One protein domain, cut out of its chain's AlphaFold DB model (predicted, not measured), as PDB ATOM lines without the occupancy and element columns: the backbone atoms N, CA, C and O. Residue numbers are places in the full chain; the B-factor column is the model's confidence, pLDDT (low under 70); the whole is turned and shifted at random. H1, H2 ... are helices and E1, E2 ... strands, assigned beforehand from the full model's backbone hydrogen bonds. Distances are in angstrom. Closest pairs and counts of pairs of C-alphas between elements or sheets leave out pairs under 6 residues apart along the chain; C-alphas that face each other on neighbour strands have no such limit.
ATOM      1  N   LYS A  28     186.913 143.959 164.388       95.88
ATOM      2  CA  LYS A  28     186.425 142.597 164.162       95.88
ATOM      3  C   LYS A  28     187.141 142.010 162.961       95.88
ATOM      4  O   LYS A  28     187.239 142.660 161.923       95.88
ATOM      5  N   TRP A  29     187.606 140.782 163.107       97.00
ATOM      6  CA  TRP A  29     188.480 140.130 162.147       97.00
ATOM      7  C   TRP A  29     187.961 138.741 161.815       97.00
ATOM      8  O   TRP A  29     187.502 138.016 162.692       97.00
ATOM      9  N   THR A  30     188.077 138.344 160.557       96.00
ATOM     10  CA  THR A  30     187.766 136.988 160.107       96.00
ATOM     11  C   THR A  30     188.919 136.433 159.290       96.00
ATOM     12  O   THR A  30     189.694 137.194 158.706       96.00
ATOM     13  N   LEU A  31     189.054 135.106 159.265       95.50
ATOM     14  CA  LEU A  31     190.137 134.423 158.568       95.50
ATOM     15  C   LEU A  31     190.217 134.869 157.098       95.50
ATOM     16  O   LEU A  31     189.285 134.667 156.317       95.50
ATOM     17  N   ASP A  32     191.378 135.382 156.706       94.88
ATOM     18  CA  ASP A  32     191.758 135.558 155.310       94.88
ATOM     19  C   ASP A  32     192.520 134.310 154.848       94.88
ATOM     20  O   ASP A  32     193.751 134.205 154.917       94.88
ATOM     21  N   ARG A  33     191.748 133.305 154.425       91.69
ATOM     22  CA  ARG A  33     192.284 132.007 154.000       91.69
ATOM     23  C   ARG A  33     193.213 132.134 152.804       91.69
ATOM     24  O   ARG A  33     194.223 131.439 152.755       91.69
ATOM     25  N   GLU A  34     192.837 132.963 151.840       89.88
ATOM     26  CA  GLU A  34     193.571 133.109 150.591       89.88
ATOM     27  C   GLU A  34     194.962 133.676 150.867       89.88
ATOM     28  O   GLU A  34     195.959 133.031 150.531       89.88
ATOM     29  N   THR A  35     195.032 134.795 151.595       91.69
ATOM     30  CA  THR A  35     196.308 135.404 151.988       91.69
ATOM     31  C   THR A  35     197.131 134.462 152.862       91.69
ATOM     32  O   THR A  35     198.334 134.318 152.645       91.69
ATOM     33  N   THR A  36     196.497 133.761 153.808       90.06
ATOM     34  CA  THR A  36     197.208 132.827 154.694       90.06
ATOM     35  C   THR A  36     197.871 131.688 153.922       90.06
ATOM     36  O   THR A  36     199.065 131.444 154.083       90.06
ATOM     37  N   VAL A  37     197.124 131.010 153.045       86.69
ATOM     38  CA  VAL A  37     197.667 129.900 152.245       86.69
ATOM     39  C   VAL A  37     198.739 130.404 151.281       86.69
ATOM     40  O   VAL A  37     199.778 129.758 151.144       86.69
ATOM     41  N   ALA A  38     198.528 131.559 150.646       86.75
ATOM     42  CA  ALA A  38     199.512 132.148 149.745       86.75
ATOM     43  C   ALA A  38     200.837 132.443 150.466       86.75
ATOM     44  O   ALA A  38     201.897 132.109 149.948       86.75
ATOM     45  N   LYS A  39     200.795 133.005 151.681       85.94
ATOM     46  CA  LYS A  39     202.003 133.340 152.452       85.94
ATOM     47  C   LYS A  39     202.714 132.104 153.005       85.94
ATOM     48  O   LYS A  39     203.924 132.010 152.854       85.94
ATOM     49  N   MET A  40     201.976 131.123 153.532       79.31
ATOM     50  CA  MET A  40     202.557 129.867 154.043       79.31
ATOM     51  C   MET A  40     203.193 128.992 152.953       79.31
ATOM     52  O   MET A  40     204.045 128.163 153.252       79.31
ATOM     53  N   THR A  41     202.745 129.117 151.701       74.12
ATOM     54  CA  THR A  41     203.282 128.336 150.569       74.12
ATOM     55  C   THR A  41     204.334 129.092 149.760       74.12
ATOM     56  O   THR A  41     205.055 128.477 148.980       74.12
ATOM     57  N   ALA A  42     204.437 130.414 149.938       69.12
ATOM     58  CA  ALA A  42     205.421 131.248 149.257       69.12
ATOM     59  C   ALA A  42     206.815 131.203 149.898       69.12
ATOM     60  O   ALA A  42     207.772 131.594 149.233       69.12
ATOM     61  N   GLU A  43     206.955 130.746 151.147       56.78
ATOM     62  CA  GLU A  43     208.263 130.572 151.783       56.78
ATOM     63  C   GLU A  43     208.963 129.317 151.234       56.78
ATOM     64  O   GLU A  43     208.546 128.193 151.529       56.78
ATOM     65  N   GLY A  54     209.267 117.471 139.945       58.09
ATOM     66  CA  GLY A  54     207.861 117.811 139.678       58.09
ATOM     67  C   GLY A  54     206.861 116.991 140.498       58.09
ATOM     68  O   GLY A  54     206.032 117.548 141.204       58.09
ATOM     69  N   PHE A  55     207.001 115.663 140.499       64.12
ATOM     70  CA  PHE A  55     206.094 114.783 141.242       64.12
ATOM     71  C   PHE A  55     206.278 114.882 142.764       64.12
ATOM     72  O   PHE A  55     205.300 114.906 143.509       64.12
ATOM     73  N   LEU A  56     207.527 114.943 143.241       60.69
ATOM     74  CA  LEU A  56     207.814 115.063 144.675       60.69
ATOM     75  C   LEU A  56     207.406 116.437 145.216       60.69
ATOM     76  O   LEU A  56     206.869 116.520 146.315       60.69
ATOM     77  N   LYS A  57     207.589 117.494 144.429       64.25
ATOM     78  CA  LYS A  57     207.137 118.850 144.718       64.25
ATOM     79  C   LYS A  57     205.618 118.924 144.747       64.25
ATOM     80  O   LYS A  57     205.084 119.458 145.705       64.25
ATOM     81  N   ASP A  58     204.918 118.333 143.782       68.44
ATOM     82  CA  ASP A  58     203.450 118.312 143.784       68.44
ATOM     83  C   ASP A  58     202.890 117.530 144.986       68.44
ATOM     84  O   ASP A  58     201.884 117.929 145.580       68.44
ATOM     85  N   LEU A  59     203.563 116.446 145.391       64.62
ATOM     86  CA  LEU A  59     203.215 115.671 146.584       64.62
ATOM     87  C   LEU A  59     203.462 116.462 147.879       64.62
ATOM     88  O   LEU A  59     202.597 116.477 148.756       64.62
ATOM     89  N   VAL A  60     204.615 117.127 147.999       67.19
ATOM     90  CA  VAL A  60     204.973 117.958 149.161       67.19
ATOM     91  C   VAL A  60     204.078 119.193 149.240       67.19
ATOM     92  O   VAL A  60     203.514 119.460 150.298       67.19
ATOM     93  N   ASP A  61     203.841 119.876 148.121       68.50
ATOM     94  CA  ASP A  61     202.917 121.005 148.021       68.50
ATOM     95  C   ASP A  61     201.488 120.554 148.384       68.50
ATOM     96  O   ASP A  61     200.748 121.283 149.049       68.50
ATOM     97  N   GLY A  62     201.087 119.337 147.994       64.94
ATOM     98  CA  GLY A  62     199.809 118.725 148.365       64.94
ATOM     99  C   GLY A  62     199.695 118.413 149.862       64.94
ATOM    100  O   GLY A  62     198.674 118.728 150.481       64.94
ATOM    101  N   LEU A  63     200.751 117.852 150.457       62.91
ATOM    102  CA  LEU A  63     200.826 117.553 151.888       62.91
ATOM    103  C   LEU A  63     200.828 118.835 152.725       62.91
ATOM    104  O   LEU A  63     200.040 118.952 153.662       62.91
ATOM    105  N   GLN A  64     201.643 119.822 152.350       68.12
ATOM    106  CA  GLN A  64     201.718 121.125 153.005       68.12
ATOM    107  C   GLN A  64     200.370 121.844 152.933       68.12
ATOM    108  O   GLN A  64     199.864 122.292 153.957       68.12
ATOM    109  N   LYS A  65     199.705 121.847 151.768       69.19
ATOM    110  CA  LYS A  65     198.331 122.366 151.644       69.19
ATOM    111  C   LYS A  65     197.342 121.613 152.538       69.19
ATOM    112  O   LYS A  65     196.435 122.238 153.089       69.19
ATOM    113  N   GLY A  66     197.492 120.297 152.693       67.81
ATOM    114  CA  GLY A  66     196.681 119.482 153.601       67.81
ATOM    115  C   GLY A  66     196.873 119.858 155.074       67.81
ATOM    116  O   GLY A  66     195.890 120.063 155.788       67.81
ATOM    117  N   VAL A  67     198.124 120.025 155.505       68.06
ATOM    118  CA  VAL A  67     198.483 120.437 156.871       68.06
ATOM    119  C   VAL A  67     198.018 121.867 157.149       68.06
ATOM    120  O   VAL A  67     197.361 122.103 158.161       68.06
ATOM    121  N   SER A  68     198.247 122.808 156.226       71.19
ATOM    122  CA  SER A  68     197.739 124.178 156.340       71.19
ATOM    123  C   SER A  68     196.215 124.199 156.452       71.19
ATOM    124  O   SER A  68     195.680 124.893 157.307       71.19
ATOM    125  N   ARG A  69     195.484 123.398 155.661       73.38
ATOM    126  CA  ARG A  69     194.017 123.306 155.793       73.38
ATOM    127  C   ARG A  69     193.601 122.864 157.190       73.38
ATOM    128  O   ARG A  69     192.746 123.520 157.772       73.38
ATOM    129  N   LEU A  70     194.218 121.808 157.726       76.19
ATOM    130  CA  LEU A  70     193.918 121.317 159.071       76.19
ATOM    131  C   LEU A  70     194.171 122.400 160.128       76.19
ATOM    132  O   LEU A  70     193.294 122.663 160.946       76.19
ATOM    133  N   LEU A  71     195.313 123.089 160.057       78.56
ATOM    134  CA  LEU A  71     195.655 124.189 160.966       78.56
ATOM    135  C   LEU A  71     194.664 125.355 160.899       78.56
ATOM    136  O   LEU A  71     194.425 126.013 161.910       78.56
ATOM    137  N   LEU A  72     194.078 125.611 159.727       85.56
ATOM    138  CA  LEU A  72     193.132 126.708 159.535       85.56
ATOM    139  C   LEU A  72     191.694 126.364 159.929       85.56
ATOM    140  O   LEU A  72     190.912 127.286 160.156       85.56
ATOM    141  N   THR A  73     191.342 125.079 160.061       86.00
ATOM    142  CA  THR A  73     189.979 124.664 160.458       86.00
ATOM    143  C   THR A  73     189.539 125.265 161.793       86.00
ATOM    144  O   THR A  73     188.377 125.632 161.953       86.00
ATOM    145  N   GLN A  74     190.470 125.462 162.732       85.38
ATOM    146  CA  GLN A  74     190.163 126.073 164.028       85.38
ATOM    147  C   GLN A  74     189.691 127.536 163.914       85.38
ATOM    148  O   GLN A  74     188.934 127.996 164.767       85.38
ATOM    149  N   PHE A  75     190.078 128.240 162.842       90.06
ATOM    150  CA  PHE A  75     189.689 129.629 162.571       90.06
ATOM    151  C   PHE A  75     188.505 129.743 161.597       90.06
ATOM    152  O   PHE A  75     187.963 130.831 161.412       90.06
ATOM    153  N   GLU A  76     188.080 128.647 160.960       88.56
ATOM    154  CA  GLU A  76     186.933 128.664 160.047       88.56
ATOM    155  C   GLU A  76     185.641 129.017 160.787       88.56
ATOM    156  O   GLU A  76     185.289 128.386 161.790       88.56
ATOM    157  N   GLY A  77     184.928 130.021 160.271       89.12
ATOM    158  CA  GLY A  77     183.682 130.511 160.864       89.12
ATOM    159  C   GLY A  77     183.865 131.187 162.226       89.12
ATOM    160  O   GLY A  77     182.884 131.334 162.954       89.12
ATOM    161  N   VAL A  78     185.102 131.553 162.584       92.56
ATOM    162  CA  VAL A  78     185.410 132.330 163.787       92.56
ATOM    163  C   VAL A  78     185.598 133.792 163.409       92.56
ATOM    164  O   VAL A  78     186.361 134.119 162.498       92.56
ATOM    165  N   GLU A  79     184.930 134.668 164.148       95.44
ATOM    166  CA  GLU A  79     185.248 136.089 164.200       95.44
ATOM    167  C   GLU A  79     186.053 136.376 165.463       95.44
ATOM    168  O   GLU A  79     185.742 135.881 166.546       95.44
ATOM    169  N   ILE A  80     187.101 137.175 165.326       95.50
ATOM    170  CA  ILE A  80     187.922 137.637 166.435       95.50
ATOM    171  C   ILE A  80     187.626 139.115 166.620       95.50
ATOM    172  O   ILE A  80     187.894 139.923 165.735       95.50
ATOM    173  N   GLU A  81     187.070 139.476 167.764       96.00
ATOM    174  CA  GLU A  81     186.810 140.861 168.127       96.00
ATOM    175  C   GLU A  81     187.811 141.303 169.184       96.00
ATOM    176  O   GLU A  81     187.940 140.670 170.225       96.00
ATOM    177  N   PHE A  82     188.492 142.414 168.938       96.56
ATOM    178  CA  PHE A  82     189.341 143.073 169.918       96.56
ATOM    179  C   PHE A  82     188.728 144.410 170.314       96.56
ATOM    180  O   PHE A  82     188.439 145.271 169.477       96.56
ATOM    181  N   THR A  83     188.596 144.603 171.618       94.88
ATOM    182  CA  THR A  83     188.326 145.897 172.242       94.88
ATOM    183  C   THR A  83     189.620 146.449 172.843       94.88
ATOM    184  O   THR A  83     190.702 145.960 172.543       94.88
ATOM    185  N   ALA A  84     189.547 147.489 173.674       92.88
ATOM    186  CA  ALA A  84     190.736 148.020 174.339       92.88
ATOM    187  C   ALA A  84     191.343 147.053 175.377       92.88
ATOM    188  O   ALA A  84     192.531 147.162 175.666       92.88
ATOM    189  N   THR A  85     190.536 146.152 175.947       92.50
ATOM    190  CA  THR A  85     190.912 145.328 177.114       92.50
ATOM    191  C   THR A  85     190.594 143.845 176.955       92.50
ATOM    192  O   THR A  85     191.076 143.029 177.737       92.50
ATOM    193  N   GLU A  86     189.771 143.485 175.971       96.12
ATOM    194  CA  GLU A  86     189.273 142.123 175.774       96.12
ATOM    195  C   GLU A  86     189.399 141.689 174.320       96.12
ATOM    196  O   GLU A  86     189.192 142.486 173.400       96.12
ATOM    197  N   MET A  87     189.675 140.403 174.134       96.06
ATOM    198  CA  MET A  87     189.551 139.689 172.875       96.06
ATOM    199  C   MET A  87     188.404 138.688 173.004       96.06
ATOM    200  O   MET A  87     188.281 138.016 174.024       96.06
ATOM    201  N   ARG A  88     187.554 138.576 171.987       95.56
ATOM    202  CA  ARG A  88     186.458 137.611 171.938       95.56
ATOM    203  C   ARG A  88     186.581 136.757 170.687       95.56
ATOM    204  O   ARG A  88     186.656 137.295 169.585       95.56
ATOM    205  N   ARG A  89     186.551 135.432 170.852       93.19
ATOM    206  CA  ARG A  89     186.431 134.479 169.735       93.19
ATOM    207  C   ARG A  89     184.961 134.104 169.589       93.19
ATOM    208  O   ARG A  89     184.415 133.424 170.453       93.19
ATOM    209  N   ILE A  90     184.315 134.570 168.528       93.75
ATOM    210  CA  ILE A  90     182.883 134.392 168.274       93.75
ATOM    211  C   ILE A  90     182.703 133.307 167.215       93.75
ATOM    212  O   ILE A  90     183.249 133.401 166.119       93.75
ATOM    213  N   ARG A  91     181.899 132.291 167.523       89.94
ATOM    214  CA  ARG A  91     181.470 131.242 166.595       89.94
ATOM    215  C   ARG A  91     179.953 131.117 166.687       89.94
ATOM    216  O   ARG A  91     179.410 130.907 167.769       89.94
ATOM    217  N   ASN A  92     179.256 131.251 165.558       86.12
ATOM    218  CA  ASN A  92     177.787 131.195 165.498       86.12
ATOM    219  C   ASN A  92     177.100 132.167 166.486       86.12
ATOM    220  O   ASN A  92     176.143 131.804 167.166       86.12
ATOM    221  N   GLY A  93     177.629 133.388 166.619       82.19
ATOM    222  CA  GLY A  93     177.087 134.425 167.507       82.19
ATOM    223  C   GLY A  93     177.373 134.236 169.002       82.19
ATOM    224  O   GLY A  93     177.039 135.114 169.791       82.19
ATOM    225  N   THR A  94     178.018 133.137 169.401       84.75
ATOM    226  CA  THR A  94     178.445 132.898 170.788       84.75
ATOM    227  C   THR A  94     179.961 133.015 170.873       84.75
ATOM    228  O   THR A  94     180.667 132.448 170.044       84.75
ATOM    229  N   GLY A  95     180.481 133.741 171.859       83.56
ATOM    230  CA  GLY A  95     181.921 133.869 172.039       83.56
ATOM    231  C   GLY A  95     182.312 134.182 173.470       83.56
ATOM    232  O   GLY A  95     181.641 134.960 174.146       83.56
ATOM    233  N   GLU A  96     183.404 133.574 173.913       86.81
ATOM    234  CA  GLU A  96     184.012 133.846 175.211       86.81
ATOM    235  C   GLU A  96     184.970 135.032 175.083       86.81
ATOM    236  O   GLU A  96     185.738 135.120 174.119       86.81
ATOM    237  N   ALA A  97     184.872 135.971 176.025       92.56
ATOM    238  CA  ALA A  97     185.775 137.107 176.115       92.56
ATOM    239  C   ALA A  97     186.919 136.767 177.073       92.56
ATOM    240  O   ALA A  97     186.681 136.336 178.199       92.56
ATOM    241  N   VAL A  98     188.148 137.005 176.630       94.94
ATOM    242  CA  VAL A  98     189.361 136.880 177.429       94.94
ATOM    243  C   VAL A  98     190.032 138.245 177.517       94.94
ATOM    244  O   VAL A  98     190.183 138.949 176.513       94.94
ATOM    245  N   THR A  99     190.415 138.655 178.722       96.69
ATOM    246  CA  THR A  99     191.199 139.879 178.895       96.69
ATOM    247  C   THR A  99     192.623 139.656 178.405       96.69
ATOM    248  O   THR A  99     193.141 138.535 178.422       96.69
ATOM    249  N   TYR A 100     193.263 140.725 177.942       96.75
ATOM    250  CA  TYR A 100     194.638 140.656 177.470       96.75
ATOM    251  C   TYR A 100     195.444 141.879 177.893       96.75
ATOM    252  O   TYR A 100     194.911 142.980 178.040       96.75
ATOM    253  N   GLU A 101     196.750 141.687 178.034       96.56
ATOM    254  CA  GLU A 101     197.724 142.754 178.240       96.56
ATOM    255  C   GLU A 101     198.752 142.762 177.106       96.56
ATOM    256  O   GLU A 101     199.166 141.711 176.616       96.56
ATOM    257  N   VAL A 102     199.164 143.952 176.662       95.81
ATOM    258  CA  VAL A 102     200.303 144.088 175.743       95.81
ATOM    259  C   VAL A 102     201.575 144.044 176.582       95.81
ATOM    260  O   VAL A 102     201.856 145.001 177.302       95.81
ATOM    261  N   ILE A 103     202.333 142.955 176.483       96.81
ATOM    262  CA  ILE A 103     203.569 142.758 177.258       96.81
ATOM    263  C   ILE A 103     204.815 143.240 176.512       96.81
ATOM    264  O   ILE A 103     205.811 143.584 177.140       96.81
ATOM    265  N   GLU A 104     204.752 143.311 175.179       96.19
ATOM    266  CA  GLU A 104     205.861 143.774 174.346       96.19
ATOM    267  C   GLU A 104     205.357 144.441 173.059       96.19
ATOM    268  O   GLU A 104     204.294 144.102 172.528       96.19
ATOM    269  N   LYS A 105     206.141 145.392 172.547       95.06
ATOM    270  CA  LYS A 105     205.945 146.046 171.246       95.06
ATOM    271  C   LYS A 105     207.281 146.061 170.499       95.06
ATOM    272  O   LYS A 105     207.960 147.087 170.527       95.06
ATOM    273  N   PRO A 106     207.694 144.923 169.917       92.00
ATOM    274  CA  PRO A 106     209.004 144.819 169.281       92.00
ATOM    275  C   PRO A 106     209.130 145.758 168.073       92.00
ATOM    276  O   PRO A 106     210.204 146.294 167.820       92.00
ATOM    277  N   GLU A 107     208.024 146.008 167.364       92.94
ATOM    278  CA  GLU A 107     207.969 146.852 166.168       92.94
ATOM    279  C   GLU A 107     206.700 147.723 166.176       92.94
ATOM    280  O   GLU A 107     205.779 147.513 166.968       92.94
ATOM    281  N   ALA A 108     206.626 148.725 165.293       89.50
ATOM    282  CA  ALA A 108     205.483 149.646 165.232       89.50
ATOM    283  C   ALA A 108     204.167 148.956 164.823       89.50
ATOM    284  O   ALA A 108     203.073 149.414 165.166       89.50
ATOM    285  N   ASP A 109     204.278 147.863 164.079       93.94
ATOM    286  CA  ASP A 109     203.189 147.068 163.540       93.94
ATOM    287  C   ASP A 109     203.067 145.697 164.208       93.94
ATOM    288  O   ASP A 109     202.222 144.919 163.783       93.94
ATOM    289  N   THR A 110     203.828 145.420 165.273       95.06
ATOM    290  CA  THR A 110     203.831 144.122 165.958       95.06
ATOM    291  C   THR A 110     203.673 144.296 167.465       95.06
ATOM    292  O   THR A 110     204.320 145.131 168.094       95.06
ATOM    293  N   VAL A 111     202.809 143.485 168.072       96.19
ATOM    294  CA  VAL A 111     202.578 143.452 169.519       96.19
ATOM    295  C   VAL A 111     202.571 142.020 170.032       96.19
ATOM    296  O   VAL A 111     202.091 141.102 169.368       96.19
ATOM    297  N   VAL A 112     203.081 141.832 171.244       96.38
ATOM    298  CA  VAL A 112     202.990 140.568 171.975       96.38
ATOM    299  C   VAL A 112     201.962 140.740 173.078       96.38
ATOM    300  O   VAL A 112     202.059 141.657 173.899       96.38
ATOM    301  N   LEU A 113     200.957 139.874 173.065       96.62
ATOM    302  CA  LEU A 113     199.870 139.861 174.029       96.62
ATOM    303  C   LEU A 113     200.056 138.703 174.999       96.62
ATOM    304  O   LEU A 113     200.494 137.630 174.591       96.62
ATOM    305  N   LYS A 114     199.648 138.906 176.248       96.88
ATOM    306  CA  LYS A 114     199.398 137.829 177.201       96.88
ATOM    307  C   LYS A 114     197.920 137.822 177.569       96.88
ATOM    308  O   LYS A 114     197.381 138.847 177.989       96.88
ATOM    309  N   TYR A 115     197.270 136.686 177.371       95.69
ATOM    310  CA  TYR A 115     195.876 136.459 177.735       95.69
ATOM    311  C   TYR A 115     195.747 136.068 179.215       95.69
ATOM    312  O   TYR A 115     196.721 135.687 179.868       95.69
ATOM    313  N   ALA A 116     194.535 136.190 179.761       94.81
ATOM    314  CA  ALA A 116     194.243 135.898 181.169       94.81
ATOM    315  C   ALA A 116     194.547 134.448 181.586       94.81
ATOM    316  O   ALA A 116     194.861 134.193 182.747       94.81
ATOM    317  N   ASP A 117     194.469 133.512 180.642       91.75
ATOM    318  CA  ASP A 117     194.817 132.098 180.818       91.75
ATOM    319  C   ASP A 117     196.337 131.833 180.787       91.75
ATOM    320  O   ASP A 117     196.781 130.713 181.042       91.75
ATOM    321  N   GLY A 118     197.142 132.867 180.524       93.75
ATOM    322  CA  GLY A 118     198.595 132.797 180.434       93.75
ATOM    323  C   GLY A 118     199.135 132.530 179.027       93.75
ATOM    324  O   GLY A 118     200.357 132.529 178.869       93.75
ATOM    325  N   GLU A 119     198.278 132.339 178.017       93.38
ATOM    326  CA  GLU A 119     198.705 132.187 176.624       93.38
ATOM    327  C   GLU A 119     199.389 133.480 176.137       93.38
ATOM    328  O   GLU A 119     198.894 134.588 176.355       93.38
ATOM    329  N   ILE A 120     200.545 133.343 175.477       94.62
ATOM    330  CA  ILE A 120     201.286 134.460 174.881       94.62
ATOM    331  C   ILE A 120     201.191 134.356 173.364       94.62
ATOM    332  O   ILE A 120     201.629 133.366 172.779       94.62
ATOM    333  N   VAL A 121     200.658 135.396 172.724       94.62
ATOM    334  CA  VAL A 121     200.416 135.410 171.278       94.62
ATOM    335  C   VAL A 121     200.950 136.689 170.656       94.62
ATOM    336  O   VAL A 121     200.728 137.794 171.153       94.62
ATOM    337  N   THR A 122     201.641 136.546 169.529       96.19
ATOM    338  CA  THR A 122     202.138 137.676 168.745       96.19
ATOM    339  C   THR A 122     201.144 138.028 167.649       96.19
ATOM    340  O   THR A 122     200.730 137.165 166.872       96.19
ATOM    341  N   TRP A 123     200.807 139.311 167.563       97.31
ATOM    342  CA  TRP A 123     199.965 139.868 166.519       97.31
ATOM    343  C   TRP A 123     200.703 140.955 165.751       97.31
ATOM    344  O   TRP A 123     201.409 141.767 166.340       97.31
ATOM    345  N   GLY A 124     200.487 140.998 164.443       96.56
ATOM    346  CA  GLY A 124     201.013 142.019 163.551       96.56
ATOM    347  C   GLY A 124     199.906 142.704 162.758       96.56
ATOM    348  O   GLY A 124     198.840 142.125 162.533       96.56
ATOM    349  N   ARG A 125     200.153 143.925 162.291       96.31
ATOM    350  CA  ARG A 125     199.343 144.562 161.252       96.31
ATOM    351  C   ARG A 125     199.610 143.853 159.920       96.31
ATOM    352  O   ARG A 125     200.715 143.373 159.663       96.31
ATOM    353  N   ALA A 126     198.586 143.784 159.081       94.50
ATOM    354  CA  ALA A 126     198.676 143.364 157.690       94.50
ATOM    355  C   ALA A 126     197.945 144.385 156.804       94.50
ATOM    356  O   ALA A 126     197.154 145.184 157.304       94.50
ATOM    357  N   ASP A 127     198.184 144.346 155.493       90.44
ATOM    358  CA  ASP A 127     197.622 145.321 154.544       90.44
ATOM    359  C   ASP A 127     196.088 145.405 154.612       90.44
ATOM    360  O   ASP A 127     195.510 146.489 154.546       90.44
ATOM    361  N   THR A 128     195.424 144.259 154.788       87.44
ATOM    362  CA  THR A 128     193.957 144.123 154.816       87.44
ATOM    363  C   THR A 128     193.383 143.906 156.221       87.44
ATOM    364  O   THR A 128     192.170 143.729 156.373       87.44
ATOM    365  N   GLY A 129     194.223 143.927 157.263       94.75
ATOM    366  CA  GLY A 129     193.786 143.692 158.637       94.75
ATOM    367  C   GLY A 129     194.925 143.365 159.595       94.75
ATOM    368  O   GLY A 129     195.817 144.184 159.829       94.75
ATOM    369  N   VAL A 130     194.880 142.170 160.179       97.12
ATOM    370  CA  VAL A 130     195.833 141.717 161.200       97.12
ATOM    371  C   VAL A 130     196.336 140.315 160.889       97.12
ATOM    372  O   VAL A 130     195.732 139.568 160.124       97.12
ATOM    373  N   ARG A 131     197.454 139.935 161.494       96.62
ATOM    374  CA  ARG A 131     198.019 138.591 161.405       96.62
ATOM    375  C   ARG A 131     198.411 138.093 162.784       96.62
ATOM    376  O   ARG A 131     198.895 138.867 163.601       96.62
ATOM    377  N   MET A 132     198.212 136.810 163.033       95.62
ATOM    378  CA  MET A 132     198.563 136.141 164.280       95.62
ATOM    379  C   MET A 132     199.661 135.124 164.004       95.62
ATOM    380  O   MET A 132     199.540 134.326 163.072       95.62
ATOM    381  N   ARG A 133     200.722 135.139 164.805       92.88
ATOM    382  CA  ARG A 133     201.794 134.152 164.688       92.88
ATOM    383  C   ARG A 133     201.337 132.827 165.291       92.88
ATOM    384  O   ARG A 133     200.836 132.804 166.415       92.88
ATOM    385  N   LEU A 134     201.516 131.733 164.557       86.44
ATOM    386  CA  LEU A 134     201.336 130.387 165.088       86.44
ATOM    387  C   LEU A 134     202.506 130.025 166.003       86.44
ATOM    388  O   LEU A 134     203.650 130.389 165.742       86.44
ATOM    389  N   ALA A 135     202.215 129.281 167.065       77.75
ATOM    390  CA  ALA A 135     203.254 128.676 167.883       77.75
ATOM    391  C   ALA A 135     203.977 127.571 167.089       77.75
ATOM    392  O   ALA A 135     203.328 126.750 166.438       77.75
ATOM    393  N   GLY A 136     205.308 127.539 167.161       71.56
ATOM    394  CA  GLY A 136     206.142 126.527 166.510       71.56
ATOM    395  C   GLY A 136     207.553 127.029 166.202       71.56
ATOM    396  O   GLY A 136     207.859 128.202 166.401       71.56
ATOM    397  N   ASP A 137     208.400 126.126 165.700       63.69
ATOM    398  CA  ASP A 137     209.801 126.418 165.347       63.69
ATOM    399  C   ASP A 137     209.941 127.236 164.052       63.69
ATOM    400  O   ASP A 137     210.981 127.843 163.802       63.69
ATOM    401  N   GLN A 138     208.901 127.244 163.215       71.88
ATOM    402  CA  GLN A 138     208.841 128.028 161.984       71.88
ATOM    403  C   GLN A 138     207.870 129.195 162.131       71.88
ATOM    404  O   GLN A 138     206.796 129.059 162.722       71.88
ATOM    405  N   GLU A 139     208.241 130.335 161.552       79.25
ATOM    406  CA  GLU A 139     207.468 131.566 161.642       79.25
ATOM    407  C   GLU A 139     206.277 131.558 160.673       79.25
ATOM    408  O   GLU A 139     206.297 132.159 159.605       79.25
ATOM    409  N   HIS A 140     205.200 130.885 161.071       85.81
ATOM    410  CA  HIS A 140     203.963 130.856 160.297       85.81
ATOM    411  C   HIS A 140     202.962 131.892 160.803       85.81
ATOM    412  O   HIS A 140     202.670 131.968 161.998       85.81
ATOM    413  N   TRP A 141     202.379 132.658 159.882       92.12
ATOM    414  CA  TRP A 141     201.372 133.677 160.182       92.12
ATOM    415  C   TRP A 141     199.999 133.284 159.637       92.12
ATOM    416  O   TRP A 141     199.867 132.902 158.474       92.12
ATOM    417  N   VAL A 142     198.959 133.433 160.458       93.50
ATOM    418  CA  VAL A 142     197.554 133.375 160.033       93.50
ATOM    419  C   VAL A 142     197.054 134.790 159.820       93.50
ATOM    420  O   VAL A 142     197.190 135.630 160.705       93.50
ATOM    421  N   TYR A 143     196.476 135.058 158.657       95.31
ATOM    422  CA  TYR A 143     196.008 136.380 158.267       95.31
ATOM    423  C   TYR A 143     194.506 136.502 158.481       95.31
ATOM    424  O   TYR A 143     193.742 135.566 158.240       95.31
ATOM    425  N   PHE A 144     194.088 137.686 158.911       96.81
ATOM    426  CA  PHE A 144     192.703 138.040 159.138       96.81
ATOM    427  C   PHE A 144     192.407 139.384 158.485       96.81
ATOM    428  O   PHE A 144     193.177 140.340 158.600       96.81
ATOM    429  N   ARG A 145     191.253 139.458 157.835       96.56
ATOM    430  CA  ARG A 145     190.713 140.684 157.244       96.56
ATOM    431  C   ARG A 145     189.602 141.241 158.120       96.56
ATOM    432  O   ARG A 145     189.023 140.504 158.920       96.56
ATOM    433  N   THR A 146     189.303 142.526 157.971       95.62
ATOM    434  CA  THR A 146     188.172 143.142 158.680       95.62
ATOM    435  C   THR A 146     186.855 142.433 158.346       95.62
ATOM    436  O   THR A 146     186.651 141.985 157.217       95.62
ATOM    437  N   VAL A 147     185.969 142.328 159.334       91.06
ATOM    438  CA  VAL A 147     184.544 142.049 159.104       91.06
ATOM    439  C   VAL A 147     183.882 143.378 158.732       91.06
ATOM    440  O   VAL A 147     184.178 144.391 159.371       91.06
TER     441      VAL A 147
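Overview. This is residues 28 to 43 and 54 to 147 of the 148 residues of an uncharacterized protein of Verrucomicrobiae bacterium Tous-C2TDCM (UniProt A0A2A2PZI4). Look for a closed barrel of eight antiparallel strands, with a helix, H1, packed on its outside at E8 and a second helix, H2, packed on H1. The first residues of H2, 54 to 60, stick out from the rest. Of mixed class, the printed part has 110 residues with two named helices and eight named strands, in the order E1 H1 H2 E2 E3 E4 E5 E6 E7 E8; round the ring run E1 to E8 and back to E1, and E2 to E8 make a meander, each strand the antiparallel neighbour of the one before. The whole is compact, with a radius of gyration of the C-alphas of 15.1 A and spans of 49 by 34 by 26 A.

Arrangement. Begin at E1, residues 28 to 31: E2, residues 78 to 82, lies on one side of it, with N 29 and O 80 2.8 A apart, and E8, residues 141 to 146, on the other side, with N 30 and O 145 2.9 A apart. Next comes H1, residues 33 to 42, on the barrel and outside it; its closest C-alpha pair with E8 is Thr 36 and Tyr 143, 5.2 A. H1 lies over none of the strands, but only just, with 2 of its 10 C-alphas falling on E8. H2, residues 54 to 73, touches H1, the closest C-alphas being those of Val 37 and Ser 68, 7.0 A apart; they run opposite ways at a steep tilt of 40 degrees. H2 is only just on the barrel, with 5 pairs of C-alphas within 10 A. In both helices every O i to N i+4 pair is within hydrogen-bond range. Now follow the hairpins: E2 with E3, residues 86 to 91, where N 81 and O 88 are 2.9 A apart; E3 with E4, residues 94 to 107, N 98 and O 87, 2.8 A; E4 with E5, residues 110 to 115, N 101 and O 114, 2.9 A; E5 with E6, residues 120 to 126, N 111 and O 123, 2.8 A; E6 with E7, residues 129 to 133, N 124 and O 131, 2.8 A; E7 with E8, N 132 and O 142, 2.8 A. E4 bends by 74 degrees at residue 104, and its pairing is staggered: residues 94 to 99 pair with E3, residues 100 to 107 with E5.

Along the chain. Find C-alpha 28, where E1 begins, at (186.425, 142.597, 164.162). H1 is 14.0 A long; H2 runs 28.3 A from C-alpha 54 at (207.861, 117.811, 139.678). E4 is 33.0 A long, E6 19.5 A, and E8 16.3 A, ending at C-alpha 146, (188.172, 143.142, 158.680).

Size, cuts and confidence. The two C-alphas farthest apart are those of Phe 55 and Thr 85, 49.5 A. Residues 44 to 53 are not printed; C-alphas 43 and 54 are 17.6 A apart across this cut. Of the links that are printed whole, E7 to E8 is short and the others are tight. Mean pLDDT of the printed part is 87.0, with residues 42 to 43, 54 to 67 and 137 under 70.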